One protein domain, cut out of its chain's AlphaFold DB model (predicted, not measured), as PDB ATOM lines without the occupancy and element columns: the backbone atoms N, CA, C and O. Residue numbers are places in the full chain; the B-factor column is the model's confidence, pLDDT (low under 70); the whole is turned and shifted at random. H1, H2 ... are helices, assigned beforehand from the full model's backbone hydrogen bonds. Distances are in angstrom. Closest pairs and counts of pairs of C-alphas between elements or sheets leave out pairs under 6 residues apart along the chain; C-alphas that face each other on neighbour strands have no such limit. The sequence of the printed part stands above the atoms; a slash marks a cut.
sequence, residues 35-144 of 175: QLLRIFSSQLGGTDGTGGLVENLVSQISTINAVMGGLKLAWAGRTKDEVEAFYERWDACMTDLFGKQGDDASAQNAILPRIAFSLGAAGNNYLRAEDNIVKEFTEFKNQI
ATOM      1  N   GLN A  35     248.094 176.305 216.237       81.00
ATOM      2  CA  GLN A  35     247.374 176.718 215.030       81.00
ATOM      3  C   GLN A  35     246.627 178.024 215.283       81.00
ATOM      4  O   GLN A  35     246.698 178.946 214.469       81.00
ATOM      5  N   LEU A  36     245.980 178.140 216.442       80.94
ATOM      6  CA  LEU A  36     245.279 179.352 216.847       80.94
ATOM      7  C   LEU A  36     246.234 180.553 216.948       80.94
ATOM      8  O   LEU A  36     245.912 181.627 216.443       80.94
ATOM      9  N   LEU A  37     247.433 180.376 217.519       82.19
ATOM     10  CA  LEU A  37     248.450 181.436 217.571       82.19
ATOM     11  C   LEU A  37     248.859 181.921 216.174       82.19
ATOM     12  O   LEU A  37     248.974 183.126 215.936       82.19
ATOM     13  N   ARG A  38     249.039 180.992 215.229       77.25
ATOM     14  CA  ARG A  38     249.371 181.318 213.839       77.25
ATOM     15  C   ARG A  38     248.218 182.025 213.121       77.25
ATOM     16  O   ARG A  38     248.458 182.982 212.387       77.25
ATOM     17  N   ILE A  39     246.976 181.589 213.345       82.69
ATOM     18  CA  ILE A  39     245.778 182.239 212.795       82.69
ATOM     19  C   ILE A  39     245.662 183.667 213.327       82.69
ATOM     20  O   ILE A  39     245.486 184.588 212.533       82.69
ATOM     21  N   PHE A  40     245.818 183.877 214.637       82.75
ATOM     22  CA  PHE A  40     245.757 185.214 215.225       82.75
ATOM     23  C   PHE A  40     246.870 186.126 214.718       82.75
ATOM     24  O   PHE A  40     246.607 187.285 214.415       82.75
ATOM     25  N   SER A  41     248.088 185.606 214.567       81.62
ATOM     26  CA  SER A  41     249.196 186.344 213.954       81.62
ATOM     27  C   SER A  41     248.849 186.812 212.533       81.62
ATOM     28  O   SER A  41     248.987 187.998 212.233       81.62
ATOM     29  N   SER A  42     248.292 185.920 211.707       82.56
ATOM     30  CA  SER A  42     247.842 186.233 210.343       82.56
ATOM     31  C   SER A  42     246.675 187.230 210.310       82.56
ATOM     32  O   SER A  42     246.647 188.137 209.486       82.56
ATOM     33  N   GLN A  43     245.712 187.116 211.227       84.88
ATOM     34  CA  GLN A  43     244.602 188.072 211.323       84.88
ATOM     35  C   GLN A  43     245.070 189.460 211.771       84.88
ATOM     36  O   GLN A  43     244.542 190.476 211.313       84.88
ATOM     37  N   LEU A  44     246.048 189.508 212.678       82.75
ATOM     38  CA  LEU A  44     246.554 190.750 213.240       82.75
ATOM     39  C   LEU A  44     247.440 191.495 212.236       82.75
ATOM     40  O   LEU A  44     247.195 192.675 212.002       82.75
ATOM     41  N   GLY A  45     248.428 190.814 211.648       77.56
ATOM     42  CA  GLY A  45     249.455 191.423 210.798       77.56
ATOM     43  C   GLY A  45     249.411 191.039 209.319       77.56
ATOM     44  O   GLY A  45     250.299 191.446 208.590       77.56
ATOM     45  N   GLY A  46     248.440 190.247 208.860       75.00
ATOM     46  CA  GLY A  46     248.462 189.672 207.512       75.00
ATOM     47  C   GLY A  46     249.422 188.481 207.386       75.00
ATOM     48  O   GLY A  46     250.205 188.174 208.286       75.00
ATOM     49  N   THR A  47     249.356 187.762 206.263       67.19
ATOM     50  CA  THR A  47     250.140 186.531 206.039       67.19
ATOM     51  C   THR A  47     251.649 186.750 205.918       67.19
ATOM     52  O   THR A  47     252.416 185.809 206.112       67.19
ATOM     53  N   ASP A  48     252.073 187.967 205.597       64.31
ATOM     54  CA  ASP A  48     253.463 188.391 205.400       64.31
ATOM     55  C   ASP A  48     253.895 189.486 206.394       64.31
ATOM     56  O   ASP A  48     254.963 190.077 206.245       64.31
ATOM     57  N   GLY A  49     253.087 189.749 207.426       62.03
ATOM     58  CA  GLY A  49     253.314 190.867 208.344       62.03
ATOM     59  C   GLY A  49     252.901 192.226 207.769       62.03
ATOM     60  O   GLY A  49     253.079 193.238 208.449       62.03
ATOM     61  N   THR A  50     252.330 192.255 206.557       60.62
ATOM     62  CA  THR A  50     251.650 193.418 205.994       60.62
ATOM     63  C   THR A  50     250.146 193.158 205.898       60.62
ATOM     64  O   THR A  50     249.682 192.194 205.291       60.62
ATOM     65  N   GLY A  51     249.356 194.017 206.540       70.44
ATOM     66  CA  GLY A  51     247.899 193.973 206.453       70.44
ATOM     67  C   GLY A  51     247.168 193.582 207.736       70.44
ATOM     68  O   GLY A  51     247.640 193.804 208.852       70.44
ATOM     69  N   GLY A  52     245.960 193.039 207.574       79.94
ATOM     70  CA  GLY A  52     245.123 192.567 208.679       79.94
ATOM     71  C   GLY A  52     244.475 193.684 209.502       79.94
ATOM     72  O   GLY A  52     244.210 194.791 209.027       79.94
ATOM     73  N   LEU A  53     244.168 193.380 210.764       81.88
ATOM     74  CA  LEU A  53     243.550 194.340 211.687       81.88
ATOM     75  C   LEU A  53     244.430 195.576 211.919       81.88
ATOM     76  O   LEU A  53     243.894 196.672 212.084       81.88
ATOM     77  N   VAL A  54     245.757 195.418 211.894       80.06
ATOM     78  CA  VAL A  54     246.702 196.532 212.052       80.06
ATOM     79  C   VAL A  54     246.577 197.525 210.893       80.06
ATOM     80  O   VAL A  54     246.489 198.724 211.140       80.06
ATOM     81  N   GLU A  55     246.468 197.066 209.645       79.38
ATOM     82  CA  GLU A  55     246.279 197.962 208.493       79.38
ATOM     83  C   GLU A  55     244.910 198.660 208.505       79.38
ATOM     84  O   GLU A  55     244.817 199.860 208.232       79.38
ATOM     85  N   ASN A  56     243.850 197.952 208.910       80.19
ATOM     86  CA  ASN A  56     242.531 198.566 209.087       80.19
ATOM     87  C   ASN A  56     242.567 199.703 210.123       80.19
ATOM     88  O   ASN A  56     241.968 200.758 209.906       80.19
ATOM     89  N   LEU A  57     243.302 199.518 211.225       81.25
ATOM     90  CA  LEU A  57     243.516 200.566 212.226       81.25
ATOM     91  C   LEU A  57     244.308 201.744 211.653       81.25
ATOM     92  O   LEU A  57     243.900 202.889 211.845       81.25
ATOM     93  N   VAL A  58     245.382 201.486 210.900       81.06
ATOM     94  CA  VAL A  58     246.162 202.539 210.223       81.06
ATOM     95  C   VAL A  58     245.275 203.366 209.288       81.06
ATOM     96  O   VAL A  58     245.357 204.595 209.286       81.06
ATOM     97  N   SER A  59     244.372 202.725 208.542       81.31
ATOM     98  CA  SER A  59     243.425 203.415 207.658       81.31
ATOM     99  C   SER A  59     242.466 204.341 208.427       81.31
ATOM    100  O   SER A  59     242.271 205.508 208.064       81.31
ATOM    101  N   GLN A  60     241.914 203.865 209.549       84.50
ATOM    102  CA  GLN A  60     241.050 204.679 210.411       84.50
ATOM    103  C   GLN A  60     241.810 205.850 211.048       84.50
ATOM    104  O   GLN A  60     241.310 206.975 211.077       84.50
ATOM    105  N   ILE A  61     243.041 205.612 211.495       84.62
ATOM    106  CA  ILE A  61     243.924 206.642 212.051       84.62
ATOM    107  C   ILE A  61     244.274 207.694 210.999       84.62
ATOM    108  O   ILE A  61     244.247 208.884 211.297       84.62
ATOM    109  N   SER A  62     244.536 207.289 209.756       83.25
ATOM    110  CA  SER A  62     244.760 208.217 208.644       83.25
ATOM    111  C   SER A  62     243.552 209.135 208.422       83.25
ATOM    112  O   SER A  62     243.703 210.347 208.258       83.25
ATOM    113  N   THR A  63     242.338 208.589 208.536       85.25
ATOM    114  CA  THR A  63     241.102 209.383 208.479       85.25
ATOM    115  C   THR A  63     241.024 210.395 209.625       85.25
ATOM    116  O   THR A  63     240.737 211.570 209.389       85.25
ATOM    117  N   ILE A  64     241.329 209.973 210.858       84.75
ATOM    118  CA  ILE A  64     241.385 210.869 212.025       84.75
ATOM    119  C   ILE A  64     242.417 211.977 211.790       84.75
ATOM    120  O   ILE A  64     242.096 213.153 211.946       84.75
ATOM    121  N   ASN A  65     243.621 211.631 211.332       84.88
ATOM    122  CA  ASN A  65     244.688 212.583 211.023       84.88
ATOM    123  C   ASN A  65     244.274 213.605 209.960       84.88
ATOM    124  O   ASN A  65     244.581 214.787 210.107       84.88
ATOM    125  N   ALA A  66     243.547 213.185 208.923       84.38
ATOM    126  CA  ALA A  66     243.038 214.086 207.893       84.38
ATOM    127  C   ALA A  66     242.020 215.091 208.460       84.38
ATOM    128  O   ALA A  66     242.125 216.293 208.202       84.38
ATOM    129  N   VAL A  67     241.071 214.620 209.279       85.06
ATOM    130  CA  VAL A  67     240.083 215.486 209.948       85.06
ATOM    131  C   VAL A  67     240.777 216.458 210.899       85.06
ATOM    132  O   VAL A  67     240.513 217.660 210.866       85.06
ATOM    133  N   MET A  68     241.708 215.957 211.709       81.12
ATOM    134  CA  MET A  68     242.503 216.763 212.630       81.12
ATOM    135  C   MET A  68     243.318 217.829 211.879       81.12
ATOM    136  O   MET A  68     243.252 219.009 212.221       81.12
ATOM    137  N   GLY A  69     243.990 217.469 210.783       78.00
ATOM    138  CA  GLY A  69     244.706 218.420 209.928       78.00
ATOM    139  C   GLY A  69     243.814 219.559 209.415       78.00
ATOM    140  O   GLY A  69     244.234 220.718 209.424       78.00
ATOM    141  N   GLY A  70     242.561 219.258 209.060       76.69
ATOM    142  CA  GLY A  70     241.554 220.264 208.710       76.69
ATOM    143  C   GLY A  70     241.177 221.185 209.878       76.69
ATOM    144  O   GLY A  70     241.036 222.394 209.690       76.69
ATOM    145  N   LEU A  71     241.081 220.647 211.098       74.62
ATOM    146  CA  LEU A  71     240.817 221.423 212.317       74.62
ATOM    147  C   LEU A  71     242.008 222.309 212.719       74.62
ATOM    148  O   LEU A  71     241.804 223.424 213.193       74.62
ATOM    149  N   LYS A  72     243.251 221.868 212.475       68.31
ATOM    150  CA  LYS A  72     244.474 222.627 212.797       68.31
ATOM    151  C   LYS A  72     244.504 224.003 212.121       68.31
ATOM    152  O   LYS A  72     244.924 224.976 212.743       68.31
ATOM    153  N   LEU A  73     244.020 224.102 210.881       64.75
ATOM    154  CA  LEU A  73     243.886 225.369 210.147       64.75
ATOM    155  C   LEU A  73     242.887 226.335 210.806       64.75
ATOM    156  O   LEU A  73     243.083 227.546 210.746       64.75
ATOM    157  N   ALA A  74     241.852 225.810 211.466       65.56
ATOM    158  CA  ALA A  74     240.848 226.602 212.177       65.56
ATOM    159  C   ALA A  74     241.309 227.055 213.576       65.56
ATOM    160  O   ALA A  74     240.682 227.926 214.177       65.56
ATOM    161  N   TRP A  75     242.398 226.484 214.100       67.56
ATOM    162  CA  TRP A  75     242.896 226.721 215.462       67.56
ATOM    163  C   TRP A  75     244.075 227.700 215.541       67.56
ATOM    164  O   TRP A  75     244.708 227.834 216.591       67.56
ATOM    165  N   ALA A  76     244.371 228.416 214.454       64.38
ATOM    166  CA  ALA A  76     245.393 229.456 214.445       64.38
ATOM    167  C   ALA A  76     245.018 230.599 215.416       64.38
ATOM    168  O   ALA A  76     244.063 231.337 215.184       64.38
ATOM    169  N   GLY A  77     245.766 230.744 216.518       74.06
ATOM    170  CA  GLY A  77     245.516 231.766 217.538       74.06
ATOM    171  C   GLY A  77     245.999 231.368 218.936       74.06
ATOM    172  O   GLY A  77     247.077 230.803 219.092       74.06
ATOM    173  N   ARG A  78     245.192 231.666 219.964       66.50
ATOM    174  CA  ARG A  78     245.524 231.501 221.397       66.50
ATOM    175  C   ARG A  78     245.738 230.049 221.851       66.50
ATOM    176  O   ARG A  78     246.350 229.841 222.887       66.50
ATOM    177  N   THR A  79     245.233 229.081 221.091       74.56
ATOM    178  CA  THR A  79     245.295 227.636 221.380       74.56
ATOM    179  C   THR A  79     246.377 226.919 220.574       74.56
ATOM    180  O   THR A  79     246.443 225.694 220.592       74.56
ATOM    181  N   LYS A  80     247.213 227.655 219.830       78.69
ATOM    182  CA  LYS A  80     248.227 227.070 218.945       78.69
ATOM    183  C   LYS A  80     249.177 226.134 219.699       78.69
ATOM    184  O   LYS A  80     249.369 225.006 219.259       78.69
ATOM    185  N   ASP A  81     249.696 226.575 220.841       82.50
ATOM    186  CA  ASP A  81     250.687 225.820 221.614       82.50
ATOM    187  C   ASP A  81     250.088 224.530 222.205       82.50
ATOM    188  O   ASP A  81     250.709 223.470 222.170       82.50
ATOM    189  N   GLU A  82     248.844 224.585 222.692       81.94
ATOM    190  CA  GLU A  82     248.126 223.408 223.208       81.94
ATOM    191  C   GLU A  82     247.864 222.378 222.106       81.94
ATOM    192  O   GLU A  82     247.985 221.170 222.312       81.94
ATOM    193  N   VAL A  83     247.527 222.867 220.916       82.38
ATOM    194  CA  VAL A  83     247.281 222.043 219.739       82.38
ATOM    195  C   VAL A  83     248.574 221.395 219.251       82.38
ATOM    196  O   VAL A  83     248.574 220.207 218.940       82.38
ATOM    197  N   GLU A  84     249.679 222.139 219.196       83.81
ATOM    198  CA  GLU A  84     250.994 221.595 218.841       83.81
ATOM    199  C   GLU A  84     251.423 220.503 219.828       83.81
ATOM    200  O   GLU A  84     251.748 219.398 219.394       83.81
ATOM    201  N   ALA A  85     251.279 220.740 221.136       86.69
ATOM    202  CA  ALA A  85     251.571 219.739 222.162       86.69
ATOM    203  C   ALA A  85     250.686 218.482 222.047       86.69
ATOM    204  O   ALA A  85     251.144 217.363 222.298       86.69
ATOM    205  N   PHE A  86     249.414 218.636 221.666       86.19
ATOM    206  CA  PHE A  86     248.538 217.499 221.394       86.19
ATOM    207  C   PHE A  86     249.027 216.686 220.187       86.19
ATOM    208  O   PHE A  86     249.129 215.463 220.282       86.19
ATOM    209  N   TYR A  87     249.366 217.348 219.076       85.25
ATOM    210  CA  TYR A  87     249.855 216.666 217.875       85.25
ATOM    211  C   TYR A  87     251.182 215.953 218.098       85.25
ATOM    212  O   TYR A  87     251.354 214.857 217.577       85.25
ATOM    213  N   GLU A  88     252.094 216.528 218.879       88.56
ATOM    214  CA  GLU A  88     253.354 215.867 219.232       88.56
ATOM    215  C   GLU A  88     253.111 214.575 220.017       88.56
ATOM    216  O   GLU A  88     253.664 213.528 219.685       88.56
ATOM    217  N   ARG A  89     252.231 214.616 221.026       89.81
ATOM    218  CA  ARG A  89     251.873 213.417 221.804       89.81
ATOM    219  C   ARG A  89     251.169 212.372 220.951       89.81
ATOM    220  O   ARG A  89     251.393 211.177 221.130       89.81
ATOM    221  N   TRP A  90     250.311 212.822 220.045       88.38
ATOM    222  CA  TRP A  90     249.623 211.946 219.114       88.38
ATOM    223  C   TRP A  90     250.595 211.276 218.134       88.38
ATOM    224  O   TRP A  90     250.548 210.057 217.994       88.38
ATOM    225  N   ASP A  91     251.512 212.029 217.516       86.44
ATOM    226  CA  ASP A  91     252.531 211.489 216.600       86.44
ATOM    227  C   ASP A  91     253.451 210.493 217.314       86.44
ATOM    228  O   ASP A  91     253.719 209.419 216.777       86.44
ATOM    229  N   ALA A  92     253.861 210.794 218.552       88.06
ATOM    230  CA  ALA A  92     254.653 209.880 219.374       88.06
ATOM    231  C   ALA A  92     253.903 208.565 219.646       88.06
ATOM    232  O   ALA A  92     254.426 207.489 219.375       88.06
ATOM    233  N   CYS A  93     252.643 208.644 220.088       89.00
ATOM    234  CA  CYS A  93     251.811 207.466 220.343       89.00
ATOM    235  C   CYS A  93     251.616 206.602 219.085       89.00
ATOM    236  O   CYS A  93     251.737 205.379 219.135       89.00
ATOM    237  N   MET A  94     251.343 207.231 217.939       86.56
ATOM    238  CA  MET A  94     251.190 206.505 216.676       86.56
ATOM    239  C   MET A  94     252.508 205.871 216.221       86.56
ATOM    240  O   MET A  94     252.503 204.735 215.748       86.56
ATOM    241  N   THR A  95     253.631 206.563 216.420       86.56
ATOM    242  CA  THR A  95     254.972 206.040 216.125       86.56
ATOM    243  C   THR A  95     255.304 204.832 217.004       86.56
ATOM    244  O   THR A  95     255.801 203.835 216.491       86.56
ATOM    245  N   ASP A  96     254.964 204.853 218.293       87.44
ATOM    246  CA  ASP A  96     255.196 203.714 219.194       87.44
ATOM    247  C   ASP A  96     254.351 202.484 218.817       87.44
ATOM    248  O   ASP A  96     254.792 201.336 218.932       87.44
ATOM    249  N   LEU A  97     253.117 202.704 218.353       86.06
ATOM    250  CA  LEU A  97     252.195 201.623 218.002       86.06
ATOM    251  C   LEU A  97     252.499 200.994 216.637       86.06
ATOM    252  O   LEU A  97     252.471 199.765 216.521       86.06
ATOM    253  N   PHE A  98     252.774 201.819 215.625       84.31
ATOM    254  CA  PHE A  98     252.838 201.404 214.216       84.31
ATOM    255  C   PHE A  98     254.203 201.623 213.560       84.31
ATOM    256  O   PHE A  98     254.458 201.069 212.493       84.31
ATOM    257  N   GLY A  99     255.085 202.400 214.186       86.00
ATOM    258  CA  GLY A  99     256.292 202.906 213.548       86.00
ATOM    259  C   GLY A  99     255.985 204.048 212.583       86.00
ATOM    260  O   GLY A  99     254.834 204.429 212.355       86.00
ATOM    261  N   LYS A 100     257.041 204.610 212.004       84.56
ATOM    262  CA  LYS A 100     256.981 205.733 211.075       84.56
ATOM    263  C   LYS A 100     257.596 205.332 209.743       84.56
ATOM    264  O   LYS A 100     258.659 204.719 209.670       84.56
ATOM    265  N   GLN A 101     256.902 205.673 208.662       78.44
ATOM    266  CA  GLN A 101     257.353 205.341 207.316       78.44
ATOM    267  C   GLN A 101     258.693 206.025 207.015       78.44
ATOM    268  O   GLN A 101     258.826 207.237 207.182       78.44
ATOM    269  N   GLY A 102     259.671 205.248 206.542       81.25
ATOM    270  CA  GLY A 102     261.020 205.742 206.247       81.25
ATOM    271  C   GLY A 102     261.929 205.886 207.471       81.25
ATOM    272  O   GLY A 102     263.070 206.314 207.315       81.25
ATOM    273  N   ASP A 103     261.452 205.519 208.663       85.06
ATOM    274  CA  ASP A 103     262.266 205.387 209.869       85.06
ATOM    275  C   ASP A 103     262.294 203.917 210.304       85.06
ATOM    276  O   ASP A 103     261.423 203.431 211.033       85.06
ATOM    277  N   ASP A 104     263.338 203.220 209.857       83.75
ATOM    278  CA  ASP A 104     263.551 201.803 210.148       83.75
ATOM    279  C   ASP A 104     263.635 201.519 211.653       83.75
ATOM    280  O   ASP A 104     263.196 200.459 212.104       83.75
ATOM    281  N   ALA A 105     264.162 202.455 212.452       84.38
ATOM    282  CA  ALA A 105     264.294 202.262 213.891       84.38
ATOM    283  C   ALA A 105     262.916 202.246 214.562       84.38
ATOM    284  O   ALA A 105     262.635 201.367 215.378       84.38
ATOM    285  N   SER A 106     262.035 203.177 214.197       83.38
ATOM    286  CA  SER A 106     260.660 203.179 214.707       83.38
ATOM    287  C   SER A 106     259.855 201.972 214.210       83.38
ATOM    288  O   SER A 106     259.143 201.347 214.994       83.38
ATOM    289  N   ALA A 107     260.020 201.575 212.942       79.19
ATOM    290  CA  ALA A 107     259.320 200.432 212.358       79.19
ATOM    291  C   ALA A 107     259.687 199.111 213.053       79.19
ATOM    292  O   ALA A 107     258.818 198.282 213.321       79.19
ATOM    293  N   GLN A 108     260.962 198.929 213.407       78.81
ATOM    294  CA  GLN A 108     261.426 197.747 214.140       78.81
ATOM    295  C   GLN A 108     260.965 197.723 215.602       78.81
ATOM    296  O   GLN A 108     260.825 196.647 216.184       78.81
ATOM    297  N   ASN A 109     260.740 198.891 216.205       81.62
ATOM    298  CA  ASN A 109     260.342 199.004 217.608       81.62
ATOM    299  C   ASN A 109     258.826 199.076 217.821       81.62
ATOM    300  O   ASN A 109     258.385 198.878 218.954       81.62
ATOM    301  N   ALA A 110     258.051 199.269 216.752       85.31
ATOM    302  CA  ALA A 110     256.598 199.336 216.769       85.31
ATOM    303  C   ALA A 110     255.959 198.131 217.478       85.31
ATOM    304  O   ALA A 110     256.231 196.969 217.160       85.31
ATOM    305  N   ILE A 111     255.077 198.401 218.439       86.88
ATOM    306  CA  ILE A 111     254.538 197.367 219.331       86.88
ATOM    307  C   ILE A 111     253.623 196.385 218.589       86.88
ATOM    308  O   ILE A 111     253.757 195.173 218.769       86.88
ATOM    309  N   LEU A 112     252.697 196.868 217.755       84.12
ATOM    310  CA  LEU A 112     251.695 195.996 217.128       84.12
ATOM    311  C   LEU A 112     252.305 195.004 216.123       84.12
ATOM    312  O   LEU A 112     252.003 193.810 216.234       84.12
ATOM    313  N   PRO A 113     253.208 195.422 215.212       80.06
ATOM    314  CA  PRO A 113     253.925 194.484 214.349       80.06
ATOM    315  C   PRO A 113     254.740 193.458 215.145       80.06
ATOM    316  O   PRO A 113     254.730 192.272 214.814       80.06
ATOM    317  N   ARG A 114     255.395 193.872 216.241       82.94
ATOM    318  CA  ARG A 114     256.161 192.956 217.105       82.94
ATOM    319  C   ARG A 114     255.276 191.916 217.778       82.94
ATOM    320  O   ARG A 114     255.658 190.747 217.827       82.94
ATOM    321  N   ILE A 115     254.097 192.306 218.261       83.12
ATOM    322  CA  ILE A 115     253.125 191.367 218.831       83.12
ATOM    323  C   ILE A 115     252.694 190.359 217.764       83.12
ATOM    324  O   ILE A 115     252.821 189.155 217.994       83.12
ATOM    325  N   ALA A 116     252.270 190.828 216.587       79.31
ATOM    326  CA  ALA A 116     251.856 189.960 215.485       79.31
ATOM    327  C   ALA A 116     252.959 188.966 215.094       79.31
ATOM    328  O   ALA A 116     252.698 187.765 214.982       79.31
ATOM    329  N   PHE A 117     254.201 189.440 214.978       80.50
ATOM    330  CA  PHE A 117     255.355 188.601 214.677       80.50
ATOM    331  C   PHE A 117     255.640 187.580 215.786       80.50
ATOM    332  O   PHE A 117     255.823 186.398 215.504       80.50
ATOM    333  N   SER A 118     255.637 188.006 217.052       80.50
ATOM    334  CA  SER A 118     255.928 187.133 218.198       80.50
ATOM    335  C   SER A 118     254.918 185.989 218.337       80.50
ATOM    336  O   SER A 118     255.316 184.852 218.581       80.50
ATOM    337  N   LEU A 119     253.631 186.261 218.091       81.12
ATOM    338  CA  LEU A 119     252.564 185.257 218.050       81.12
ATOM    339  C   LEU A 119     252.805 184.230 216.938       81.12
ATOM    340  O   LEU A 119     252.697 183.025 217.173       81.12
ATOM    341  N   GLY A 120     253.182 184.693 215.745       77.88
ATOM    342  CA  GLY A 120     253.481 183.821 214.609       77.88
ATOM    343  C   GLY A 120     254.717 182.960 214.857       77.88
ATOM    344  O   GLY A 120     254.700 181.756 214.600       77.88
ATOM    345  N   ALA A 121     255.773 183.553 215.417       79.69
ATOM    346  CA  ALA A 121     256.992 182.850 215.798       79.69
ATOM    347  C   ALA A 121     256.721 181.791 216.877       79.69
ATOM    348  O   ALA A 121     257.169 180.655 216.738       79.69
ATOM    349  N   ALA A 122     255.941 182.128 217.907       77.81
ATOM    350  CA  ALA A 122     255.529 181.184 218.940       77.81
ATOM    351  C   ALA A 122     254.731 180.016 218.343       77.81
ATOM    352  O   ALA A 122     255.100 178.863 218.562       77.81
ATOM    353  N   GLY A 123     253.705 180.295 217.529       72.88
ATOM    354  CA  GLY A 123     252.917 179.259 216.852       72.88
ATOM    355  C   GLY A 123     253.782 178.330 215.993       72.88
ATOM    356  O   GLY A 123     253.692 177.112 216.113       72.88
ATOM    357  N   ASN A 124     254.696 178.886 215.193       76.31
ATOM    358  CA  ASN A 124     255.618 178.094 214.372       76.31
ATOM    359  C   ASN A 124     256.585 177.243 215.208       76.31
ATOM    360  O   ASN A 124     256.899 176.119 214.818       76.31
ATOM    361  N   ASN A 125     257.063 177.758 216.342       77.00
ATOM    362  CA  ASN A 125     257.953 177.015 217.231       77.00
ATOM    363  C   ASN A 125     257.237 175.828 217.882       77.00
ATOM    364  O   ASN A 125     257.806 174.740 217.919       77.00
ATOM    365  N   TYR A 126     255.993 176.013 218.337       80.12
ATOM    366  CA  TYR A 126     255.197 174.916 218.889       80.12
ATOM    367  C   TYR A 126     254.891 173.850 217.833       80.12
ATOM    368  O   TYR A 126     255.128 172.676 218.096       80.12
ATOM    369  N   LEU A 127     254.489 174.241 216.618       77.81
ATOM    370  CA  LEU A 127     254.254 173.280 215.531       77.81
ATOM    371  C   LEU A 127     255.511 172.476 215.183       77.81
ATOM    372  O   LEU A 127     255.451 171.260 215.048       77.81
ATOM    373  N   ARG A 128     256.675 173.131 215.102       76.25
ATOM    374  CA  ARG A 128     257.947 172.429 214.867       76.25
ATOM    375  C   ARG A 128     258.305 171.472 215.997       76.25
ATOM    376  O   ARG A 128     258.864 170.412 215.734       76.25
ATOM    377  N   ALA A 129     258.033 171.849 217.245       78.69
ATOM    378  CA  ALA A 129     258.260 170.972 218.384       78.69
ATOM    379  C   ALA A 129     257.353 169.733 218.310       78.69
ATOM    380  O   ALA A 129     257.843 168.622 218.493       78.69
ATOM    381  N   GLU A 130     256.073 169.909 217.974       77.19
ATOM    382  CA  GLU A 130     255.136 168.800 217.764       77.19
ATOM    383  C   GLU A 130     255.578 167.883 216.617       77.19
ATOM    384  O   GLU A 130     255.650 166.670 216.808       77.19
ATOM    385  N   ASP A 131     255.960 168.442 215.463       80.31
ATOM    386  CA  ASP A 131     256.460 167.674 214.315       80.31
ATOM    387  C   ASP A 131     257.702 166.844 214.683       80.31
ATOM    388  O   ASP A 131     257.814 165.674 214.304       80.31
ATOM    389  N   ASN A 132     258.626 167.426 215.454       78.31
ATOM    390  CA  ASN A 132     259.824 166.733 215.923       78.31
ATOM    391  C   ASN A 132     259.479 165.588 216.881       78.31
ATOM    392  O   ASN A 132     260.005 164.490 216.718       78.31
ATOM    393  N   ILE A 133     258.559 165.805 217.825       81.50
ATOM    394  CA  ILE A 133     258.100 164.760 218.748       81.50
ATOM    395  C   ILE A 133     257.445 163.615 217.964       81.50
ATOM    396  O   ILE A 133     257.772 162.447 218.173       81.50
ATOM    397  N   VAL A 134     256.553 163.925 217.018       82.56
ATOM    398  CA  VAL A 134     255.904 162.914 216.166       82.56
ATOM    399  C   VAL A 134     256.939 162.127 215.367       82.56
ATOM    400  O   VAL A 134     256.829 160.900 215.256       82.56
ATOM    401  N   LYS A 135     257.956 162.806 214.830       82.88
ATOM    402  CA  LYS A 135     259.062 162.171 214.117       82.88
ATOM    403  C   LYS A 135     259.847 161.227 215.028       82.88
ATOM    404  O   LYS A 135     260.002 160.066 214.665       82.88
ATOM    405  N   GLU A 136     260.266 161.679 216.208       83.75
ATOM    406  CA  GLU A 136     261.014 160.866 217.176       83.75
ATOM    407  C   GLU A 136     260.228 159.620 217.603       83.75
ATOM    408  O   GLU A 136     260.755 158.509 217.563       83.75
ATOM    409  N   PHE A 137     258.938 159.761 217.924       86.56
ATOM    410  CA  PHE A 137     258.088 158.613 218.261       86.56
ATOM    411  C   PHE A 137     257.876 157.667 217.075       86.56
ATOM    412  O   PHE A 137     257.803 156.449 217.254       86.56
ATOM    413  N   THR A 138     257.781 158.203 215.857       84.31
ATOM    414  CA  THR A 138     257.667 157.387 214.643       84.31
ATOM    415  C   THR A 138     258.950 156.602 214.391       84.31
ATOM    416  O   THR A 138     258.880 155.406 214.115       84.31
ATOM    417  N   GLU A 139     260.111 157.241 214.525       85.31
ATOM    418  CA  GLU A 139     261.423 156.601 214.406       85.31
ATOM    419  C   GLU A 139     261.616 155.527 215.479       85.31
ATOM    420  O   GLU A 139     261.965 154.397 215.145       85.31
ATOM    421  N   PHE A 140     261.285 155.828 216.737       85.19
ATOM    422  CA  PHE A 140     261.324 154.869 217.841       85.19
ATOM    423  C   PHE A 140     260.437 153.644 217.578       85.19
ATOM    424  O   PHE A 140     260.890 152.503 217.671       85.19
ATOM    425  N   LYS A 141     259.180 153.860 217.168       83.25
ATOM    426  CA  LYS A 141     258.258 152.777 216.790       83.25
ATOM    427  C   LYS A 141     258.822 151.930 215.645       83.25
ATOM    428  O   LYS A 141     258.701 150.707 215.664       83.25
ATOM    429  N   ASN A 142     259.410 152.569 214.637       84.44
ATOM    430  CA  ASN A 142     259.986 151.867 213.494       84.44
ATOM    431  C   ASN A 142     261.202 151.026 213.901       84.44
ATOM    432  O   ASN A 142     261.333 149.912 213.406       84.44
ATOM    433  N   GLN A 143     262.042 151.508 214.822       81.44
ATOM    434  CA  GLN A 143     263.166 150.741 215.367       81.44
ATOM    435  C   GLN A 143     262.692 149.508 216.151       81.44
ATOM    436  O   GLN A 143     263.217 148.423 215.932       81.44
ATOM    437  N   ILE A 144     261.647 149.637 216.979       80.31
ATOM    438  CA  ILE A 144     261.053 148.488 217.693       80.31
ATOM    439  C   ILE A 144     260.510 147.440 216.715       80.31
ATOM    440  O   ILE A 144     260.708 146.242 216.904       80.31
TER     441      ILE A 144
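This is residues 35 to 144 of the 175 residues of an uncharacterized protein of Streptomyces sp. MZ03-48 (UniProt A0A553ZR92). Two long rows of helix lie side by side and run opposite ways: H1 and H2 end to end make one row, and the chain turns back after H2 into the other row, H3 and H5 end to end. Short H4 packs on the end of H3 near the joint with H5, and residues 128 to 144 of H5 stick out alone beyond the first row as a long arm. The two rows meet where H1 packs on H5, while H2 is close to H3 but not clearly touching it. The printed part has 110 residues with five named helices, H1 to H5 in that order, and no named strand; it is all helix. The whole is extended, with a radius of gyration of the C-alphas of 22.0 A and spans of 85 by 22 by 20 A.

Find C-alpha 35 at (247.374, 176.718, 215.030), where H1 begins; it holds residues 35 to 45. H2, residues 52 to 74, then runs 34.5 A from its first C-alpha to its last. Look next at C-alpha 80, at (248.227, 227.070, 218.945), where H3 begins; it ends at residue 98, 26.5 A away. H4 is short, residues 104 to 109. H5, residues 111 to 144, is the longest at 49.3 A and ends with C-alpha 144 at (261.053, 148.488, 217.693).

H1, H2, H3 and H5 form a bundle, a group of helices whose lines run nearly along one direction. Look at residues 113 to 127 of H5, which alone touch H1; the closest C-alphas, of Ser 41 and Ala 116, are 4.7 A apart, and the two run opposite ways at a shallow tilt of 25 degrees. H1 and H2 touch only at the corner, closest at the C-alphas of Leu 44 and Leu 53, 4.9 A. H2 and H3 run opposite ways at a shallow tilt of 10 degrees, their closest C-alphas, Lys 72 and Val 83, 7.5 A apart. H3 and H5 touch only at their ends, the C-alphas of Leu 97 and Ile 111 being 5.0 A apart, and run the same way at 9 degrees. H4 touches residues 95 to 98 of H3 alone, closest at the C-alphas of Thr 95 and Ser 106, 6.5 A, and is about perpendicular to it at 76 degrees. H1 and H3 are apart. Every O i to N i+4 pair is within hydrogen-bond range in H1, H3, H4 and H5; in H2, 17 of 19 are.

The C-alphas farthest apart, of Gly 77 and Ile 144, are 84.7 A apart. Without residues 128 to 144, which stand free, the body spans 59 by 22 by 19 A. The printed part has no cut and no long link. Residues 47 to 50, 72 to 76 and 78 have pLDDT under 70; the mean of the printed part is 80.4.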